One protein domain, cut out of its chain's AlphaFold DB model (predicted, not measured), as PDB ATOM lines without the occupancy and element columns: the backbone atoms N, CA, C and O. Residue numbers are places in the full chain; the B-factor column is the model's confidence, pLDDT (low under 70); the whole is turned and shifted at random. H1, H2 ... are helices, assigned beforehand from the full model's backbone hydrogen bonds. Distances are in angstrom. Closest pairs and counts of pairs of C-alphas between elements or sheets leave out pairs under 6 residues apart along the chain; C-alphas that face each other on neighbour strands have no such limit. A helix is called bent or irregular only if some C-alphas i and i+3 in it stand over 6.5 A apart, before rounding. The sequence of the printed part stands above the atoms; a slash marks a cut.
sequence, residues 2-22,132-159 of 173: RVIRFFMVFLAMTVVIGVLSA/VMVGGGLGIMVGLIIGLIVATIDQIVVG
ATOM      1  N   ARG A   2     153.522  49.539 150.171       68.38
ATOM      2  CA  ARG A   2     154.828  49.174 149.583       68.38
ATOM      3  C   ARG A   2     155.783  48.505 150.590       68.38
ATOM      4  O   ARG A   2     156.372  47.491 150.260       68.38
ATOM      5  N   VAL A   3     155.830  48.993 151.832       65.00
ATOM      6  CA  VAL A   3     156.696  48.459 152.908       65.00
ATOM      7  C   VAL A   3     156.357  47.007 153.282       65.00
ATOM      8  O   VAL A   3     157.235  46.155 153.281       65.00
ATOM      9  N   ILE A   4     155.072  46.696 153.485       75.88
ATOM     10  CA  ILE A   4     154.603  45.330 153.802       75.88
ATOM     11  C   ILE A   4     154.968  44.341 152.685       75.88
ATOM     12  O   ILE A   4     155.365  43.213 152.965       75.88
ATOM     13  N   ARG A   5     154.884  44.768 151.415       70.12
ATOM     14  CA  ARG A   5     155.293  43.925 150.282       70.12
ATOM     15  C   ARG A   5     156.787  43.598 150.316       70.12
ATOM     16  O   ARG A   5     157.134  42.449 150.084       70.12
ATOM     17  N   PHE A   6     157.655  44.553 150.651       68.88
ATOM     18  CA  PHE A   6     159.090  44.277 150.778       68.88
ATOM     19  C   PHE A   6     159.403  43.331 151.946       68.88
ATOM     20  O   PHE A   6     160.225  42.431 151.787       68.88
ATOM     21  N   PHE A   7     158.699  43.462 153.075       74.75
ATOM     22  CA  PHE A   7     158.856  42.552 154.215       74.75
ATOM     23  C   PHE A   7     158.452  41.112 153.874       74.75
ATOM     24  O   PHE A   7     159.209  40.182 154.142       74.75
ATOM     25  N   MET A   8     157.295  40.921 153.226       72.06
ATOM     26  CA  MET A   8     156.836  39.584 152.829       72.06
ATOM     27  C   MET A   8     157.806  38.899 151.856       72.06
ATOM     28  O   MET A   8     158.025  37.695 151.964       72.06
ATOM     29  N   VAL A   9     158.434  39.656 150.949       79.75
ATOM     30  CA  VAL A   9     159.444  39.123 150.018       79.75
ATOM     31  C   VAL A   9     160.735  38.734 150.746       79.75
ATOM     32  O   VAL A   9     161.278  37.658 150.499       79.75
ATOM     33  N   PHE A  10     161.214  39.567 151.674       75.25
ATOM     34  CA  PHE A  10     162.424  39.279 152.451       75.25
ATOM     35  C   PHE A  10     162.261  38.048 153.356       75.25
ATOM     36  O   PHE A  10     163.144  37.187 153.413       75.25
ATOM     37  N   LEU A  11     161.108  37.935 154.023       80.62
ATOM     38  CA  LEU A  11     160.763  36.774 154.843       80.62
ATOM     39  C   LEU A  11     160.702  35.494 153.994       80.62
ATOM     40  O   LEU A  11     161.217  34.453 154.396       80.62
ATOM     41  N   ALA A  12     160.132  35.573 152.788       79.56
ATOM     42  CA  ALA A  12     160.099  34.438 151.874       79.56
ATOM     43  C   ALA A  12     161.512  34.007 151.438       79.56
ATOM     44  O   ALA A  12     161.820  32.817 151.479       79.56
ATOM     45  N   MET A  13     162.401  34.948 151.094       83.31
ATOM     46  CA  MET A  13     163.791  34.620 150.730       83.31
ATOM     47  C   MET A  13     164.565  33.950 151.873       83.31
ATOM     48  O   MET A  13     165.292  32.990 151.628       83.31
ATOM     49  N   THR A  14     164.404  34.407 153.119       77.19
ATOM     50  CA  THR A  14     165.099  33.812 154.279       77.19
ATOM     51  C   THR A  14     164.632  32.388 154.566       77.19
ATOM     52  O   THR A  14     165.463  31.513 154.813       77.19
ATOM     53  N   VAL A  15     163.328  32.119 154.457       78.25
ATOM     54  CA  VAL A  15     162.783  30.759 154.594       78.25
ATOM     55  C   VAL A  15     163.296  29.847 153.477       78.25
ATOM     56  O   VAL A  15     163.732  28.735 153.762       78.25
ATOM     57  N   VAL A  16     163.328  30.318 152.226       83.12
ATOM     58  CA  VAL A  16     163.863  29.542 151.091       83.12
ATOM     59  C   VAL A  16     165.331  29.159 151.318       83.12
ATOM     60  O   VAL A  16     165.695  27.999 151.130       83.12
ATOM     61  N   ILE A  17     166.168  30.089 151.789       80.69
ATOM     62  CA  ILE A  17     167.584  29.819 152.101       80.69
ATOM     63  C   ILE A  17     167.723  28.840 153.275       80.69
ATOM     64  O   ILE A  17     168.559  27.933 153.222       80.69
ATOM     65  N   GLY A  18     166.897  28.994 154.316       78.75
ATOM     66  CA  GLY A  18     166.869  28.090 155.465       78.75
ATOM     67  C   GLY A  18     166.516  26.657 155.060       78.75
ATOM     68  O   GLY A  18     167.201  25.715 155.456       78.75
ATOM     69  N   VAL A  19     165.507  26.496 154.201       78.31
ATOM     70  CA  VAL A  19     165.081  25.188 153.684       78.31
ATOM     71  C   VAL A  19     166.150  24.576 152.776       78.31
ATOM     72  O   VAL A  19     166.503  23.415 152.965       78.31
ATOM     73  N   LEU A  20     166.734  25.335 151.841       76.62
ATOM     74  CA  LEU A  20     167.796  24.823 150.960       76.62
ATOM     75  C   LEU A  20     169.048  24.398 151.743       76.62
ATOM     76  O   LEU A  20     169.649  23.366 151.437       76.62
ATOM     77  N   SER A  21     169.406  25.149 152.788       68.62
ATOM     78  CA  SER A  21     170.509  24.806 153.694       68.62
ATOM     79  C   SER A  21     170.220  23.537 154.497       68.62
ATOM     80  O   SER A  21     171.090  22.677 154.613       68.62
ATOM     81  N   ALA A  22     168.995  23.376 155.008       65.62
ATOM     82  CA  ALA A  22     168.588  22.191 155.760       65.62
ATOM     83  C   ALA A  22     168.567  20.924 154.887       65.62
ATOM     84  O   ALA A  22     169.047  19.873 155.312       65.62
ATOM     85  N   VAL A 132     180.121  24.814 157.541       58.28
ATOM     86  CA  VAL A 132     178.647  24.799 157.599       58.28
ATOM     87  C   VAL A 132     178.129  25.253 158.966       58.28
ATOM     88  O   VAL A 132     177.156  26.005 159.033       58.28
ATOM     89  N   MET A 133     178.797  24.866 160.057       57.31
ATOM     90  CA  MET A 133     178.384  25.266 161.406       57.31
ATOM     91  C   MET A 133     178.592  26.769 161.648       57.31
ATOM     92  O   MET A 133     177.734  27.427 162.237       57.31
ATOM     93  N   VAL A 134     179.692  27.334 161.139       60.50
ATOM     94  CA  VAL A 134     179.994  28.769 161.272       60.50
ATOM     95  C   VAL A 134     179.156  29.615 160.301       60.50
ATOM     96  O   VAL A 134     178.640  30.661 160.692       60.50
ATOM     97  N   GLY A 135     178.943  29.152 159.064       59.75
ATOM     98  CA  GLY A 135     178.142  29.868 158.063       59.75
ATOM     99  C   GLY A 135     176.646  29.926 158.389       59.75
ATOM    100  O   GLY A 135     176.019  30.974 158.226       59.75
ATOM    101  N   GLY A 136     176.074  28.832 158.908       66.50
ATOM    102  CA  GLY A 136     174.657  28.776 159.285       66.50
ATOM    103  C   GLY A 136     174.318  29.667 160.484       66.50
ATOM    104  O   GLY A 136     173.313  30.377 160.466       66.50
ATOM    105  N   GLY A 137     175.186  29.685 161.503       71.44
ATOM    106  CA  GLY A 137     174.986  30.505 162.700       71.44
ATOM    107  C   GLY A 137     175.024  32.006 162.406       71.44
ATOM    108  O   GLY A 137     174.154  32.749 162.866       71.44
ATOM    109  N   LEU A 138     175.984  32.453 161.589       76.31
ATOM    110  CA  LEU A 138     176.133  33.874 161.266       76.31
ATOM    111  C   LEU A 138     174.949  34.407 160.443       76.31
ATOM    112  O   LEU A 138     174.458  35.505 160.704       76.31
ATOM    113  N   GLY A 139     174.452  33.616 159.486       73.44
ATOM    114  CA  GLY A 139     173.331  34.004 158.626       73.44
ATOM    115  C   GLY A 139     172.022  34.216 159.392       73.44
ATOM    116  O   GLY A 139     171.318  35.198 159.149       73.44
ATOM    117  N   ILE A 140     171.720  33.345 160.361       75.69
ATOM    118  CA  ILE A 140     170.518  33.466 161.204       75.69
ATOM    119  C   ILE A 140     170.604  34.715 162.092       75.69
ATOM    120  O   ILE A 140     169.636  35.470 162.192       75.69
ATOM    121  N   MET A 141     171.771  34.962 162.693       77.00
ATOM    122  CA  MET A 141     172.002  36.113 163.572       77.00
ATOM    123  C   MET A 141     171.822  37.440 162.813       77.00
ATOM    124  O   MET A 141     171.082  38.319 163.252       77.00
ATOM    125  N   VAL A 142     172.411  37.555 161.616       81.19
ATOM    126  CA  VAL A 142     172.274  38.746 160.758       81.19
ATOM    127  C   VAL A 142     170.830  38.935 160.283       81.19
ATOM    128  O   VAL A 142     170.316  40.055 160.308       81.19
ATOM    129  N   GLY A 143     170.142  37.853 159.901       77.94
ATOM    130  CA  GLY A 143     168.735  37.904 159.495       77.94
ATOM    131  C   GLY A 143     167.812  38.427 160.601       77.94
ATOM    132  O   GLY A 143     166.950  39.267 160.335       77.94
ATOM    133  N   LEU A 144     168.035  37.995 161.847       80.25
ATOM    134  CA  LEU A 144     167.297  38.480 163.020       80.25
ATOM    135  C   LEU A 144     167.526  39.972 163.274       80.25
ATOM    136  O   LEU A 144     166.562  40.707 163.500       80.25
ATOM    137  N   ILE A 145     168.779  40.433 163.190       83.69
ATOM    138  CA  ILE A 145     169.126  41.848 163.386       83.69
ATOM    139  C   ILE A 145     168.424  42.725 162.341       83.69
ATOM    140  O   ILE A 145     167.786  43.718 162.693       83.69
ATOM    141  N   ILE A 146     168.491  42.350 161.060       79.31
ATOM    142  CA  ILE A 146     167.854  43.113 159.974       79.31
ATOM    143  C   ILE A 146     166.331  43.132 160.151       79.31
ATOM    144  O   ILE A 146     165.711  44.189 160.024       79.31
ATOM    145  N   GLY A 147     165.728  41.989 160.498       78.25
ATOM    146  CA  GLY A 147     164.294  41.900 160.774       78.25
ATOM    147  C   GLY A 147     163.851  42.833 161.905       78.25
ATOM    148  O   GLY A 147     162.848  43.537 161.765       78.25
ATOM    149  N   LEU A 148     164.628  42.902 162.990       86.62
ATOM    150  CA  LEU A 148     164.354  43.779 164.130       86.62
ATOM    151  C   LEU A 148     164.444  45.266 163.751       86.62
ATOM    152  O   LEU A 148     163.570  46.053 164.123       86.62
ATOM    153  N   ILE A 149     165.463  45.656 162.979       82.62
ATOM    154  CA  ILE A 149     165.630  47.039 162.501       82.62
ATOM    155  C   ILE A 149     164.437  47.456 161.635       82.62
ATOM    156  O   ILE A 149     163.857  48.520 161.855       82.62
ATOM    157  N   VAL A 150     164.023  46.609 160.688       81.12
ATOM    158  CA  VAL A 150     162.876  46.894 159.813       81.12
ATOM    159  C   VAL A 150     161.581  47.023 160.619       81.12
ATOM    160  O   VAL A 150     160.822  47.963 160.391       81.12
ATOM    161  N   ALA A 151     161.351  46.144 161.600       75.81
ATOM    162  CA  ALA A 151     160.193  46.234 162.491       75.81
ATOM    163  C   ALA A 151     160.189  47.537 163.311       75.81
ATOM    164  O   ALA A 151     159.147  48.173 163.474       75.81
ATOM    165  N   THR A 152     161.363  47.966 163.778       84.94
ATOM    166  CA  THR A 152     161.527  49.203 164.556       84.94
ATOM    167  C   THR A 152     161.220  50.432 163.697       84.94
ATOM    168  O   THR A 152     160.489  51.328 164.116       84.94
ATOM    169  N   ILE A 153     161.716  50.459 162.457       78.12
ATOM    170  CA  ILE A 153     161.431  51.538 161.505       78.12
ATOM    171  C   ILE A 153     159.938  51.578 161.160       78.12
ATOM    172  O   ILE A 153     159.364  52.665 161.094       78.12
ATOM    173  N   ASP A 154     159.286  50.425 160.984       70.38
ATOM    174  CA  ASP A 154     157.847  50.371 160.706       70.38
ATOM    175  C   ASP A 154     157.026  50.970 161.861       70.38
ATOM    176  O   ASP A 154     156.141  51.794 161.627       70.38
ATOM    177  N   GLN A 155     157.390  50.684 163.118       72.56
ATOM    178  CA  GLN A 155     156.762  51.308 164.290       72.56
ATOM    179  C   GLN A 155     156.946  52.833 164.321       72.56
ATOM    180  O   GLN A 155     155.994  53.558 164.619       72.56
ATOM    181  N   ILE A 156     158.128  53.340 163.963       77.12
ATOM    182  CA  ILE A 156     158.405  54.785 163.905       77.12
ATOM    183  C   ILE A 156     157.589  55.454 162.786       77.12
ATOM    184  O   ILE A 156     156.958  56.494 162.992       77.12
ATOM    185  N   VAL A 157     157.542  54.855 161.595       74.31
ATOM    186  CA  VAL A 157     156.820  55.411 160.437       74.31
ATOM    187  C   VAL A 157     155.299  55.353 160.635       74.31
ATOM    188  O   VAL A 157     154.579  56.277 160.248       74.31
ATOM    189  N   VAL A 158     154.781  54.294 161.256       66.75
ATOM    190  CA  VAL A 158     153.352  54.182 161.582       66.75
ATOM    191  C   VAL A 158     152.981  55.090 162.761       66.75
ATOM    192  O   VAL A 158     151.939  55.748 162.715       66.75
ATOM    193  N   GLY A 159     153.841  55.198 163.779       60.00
ATOM    194  CA  GLY A 159     153.654  56.098 164.921       60.00
ATOM    195  C   GLY A 159     153.613  57.573 164.516       60.00
ATOM    196  O   GLY A 159     152.726  58.309 164.944       60.00
TER     197      GLY A 159
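AT A GLANCE: This is residues 2 to 22 and 132 to 159 of the 173 residues of an uncharacterized protein of Poriferisphaera corsica (UniProt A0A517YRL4). Picture two long helices side by side, nearly parallel in line but running opposite ways, with a slim gap between them and few close approaches. The longer one, H2, reaches past H1 at both ends and makes the length of the rod. The printed part has 49 residues with two named helices, H1 then H2 along the chain, and no named strand; the class is all helix. The whole is loose, with a radius of gyration of the C-alphas of 12.7 A, and the C-alphas span 40 by 18 by 8 A.

HOW THE PARTS SIT: Start with H1, residues 2 to 22, and then look across to H2, residues 132 to 159. The two are close but not clearly touching, with 1 pair of C-alphas within 8 A. Look at Thr 14 and Gly 143: their C-alphas, the closest of the two helices, are 7.6 A apart. The centres are 11.7 A apart. The helices' lines stand at a shallow tilt of 14 degrees, and they run opposite ways. In the backbones of H1 and H2, every O i to N i+4 pair is within hydrogen-bond range.

IN THESE COORDINATES: Find C-alpha 2 at (154.828, 49.174, 149.583); from there H1 runs 30.9 A to C-alpha 22 at (168.588, 22.191, 155.760). Next find C-alpha 132 at (178.647, 24.799, 157.599), where H2 begins; it runs 40.7 A to C-alpha 159 at (153.654, 56.098, 164.921). Neither helix is bent.

THE WHOLE: The C-alphas of Val 132 and Gly 159 are the two farthest apart, at 40.7 A. Between residues 22 and 132 you meet the cut: residues 23 to 131 are not printed, and C-alphas 22 and 132 are 10.6 A apart across it. In the B-factor column the mean pLDDT of the printed part is 74.4; look for values under 70 at residues 2 to 3, 6, 21 to 22, 132 to 136 and 158 to 159.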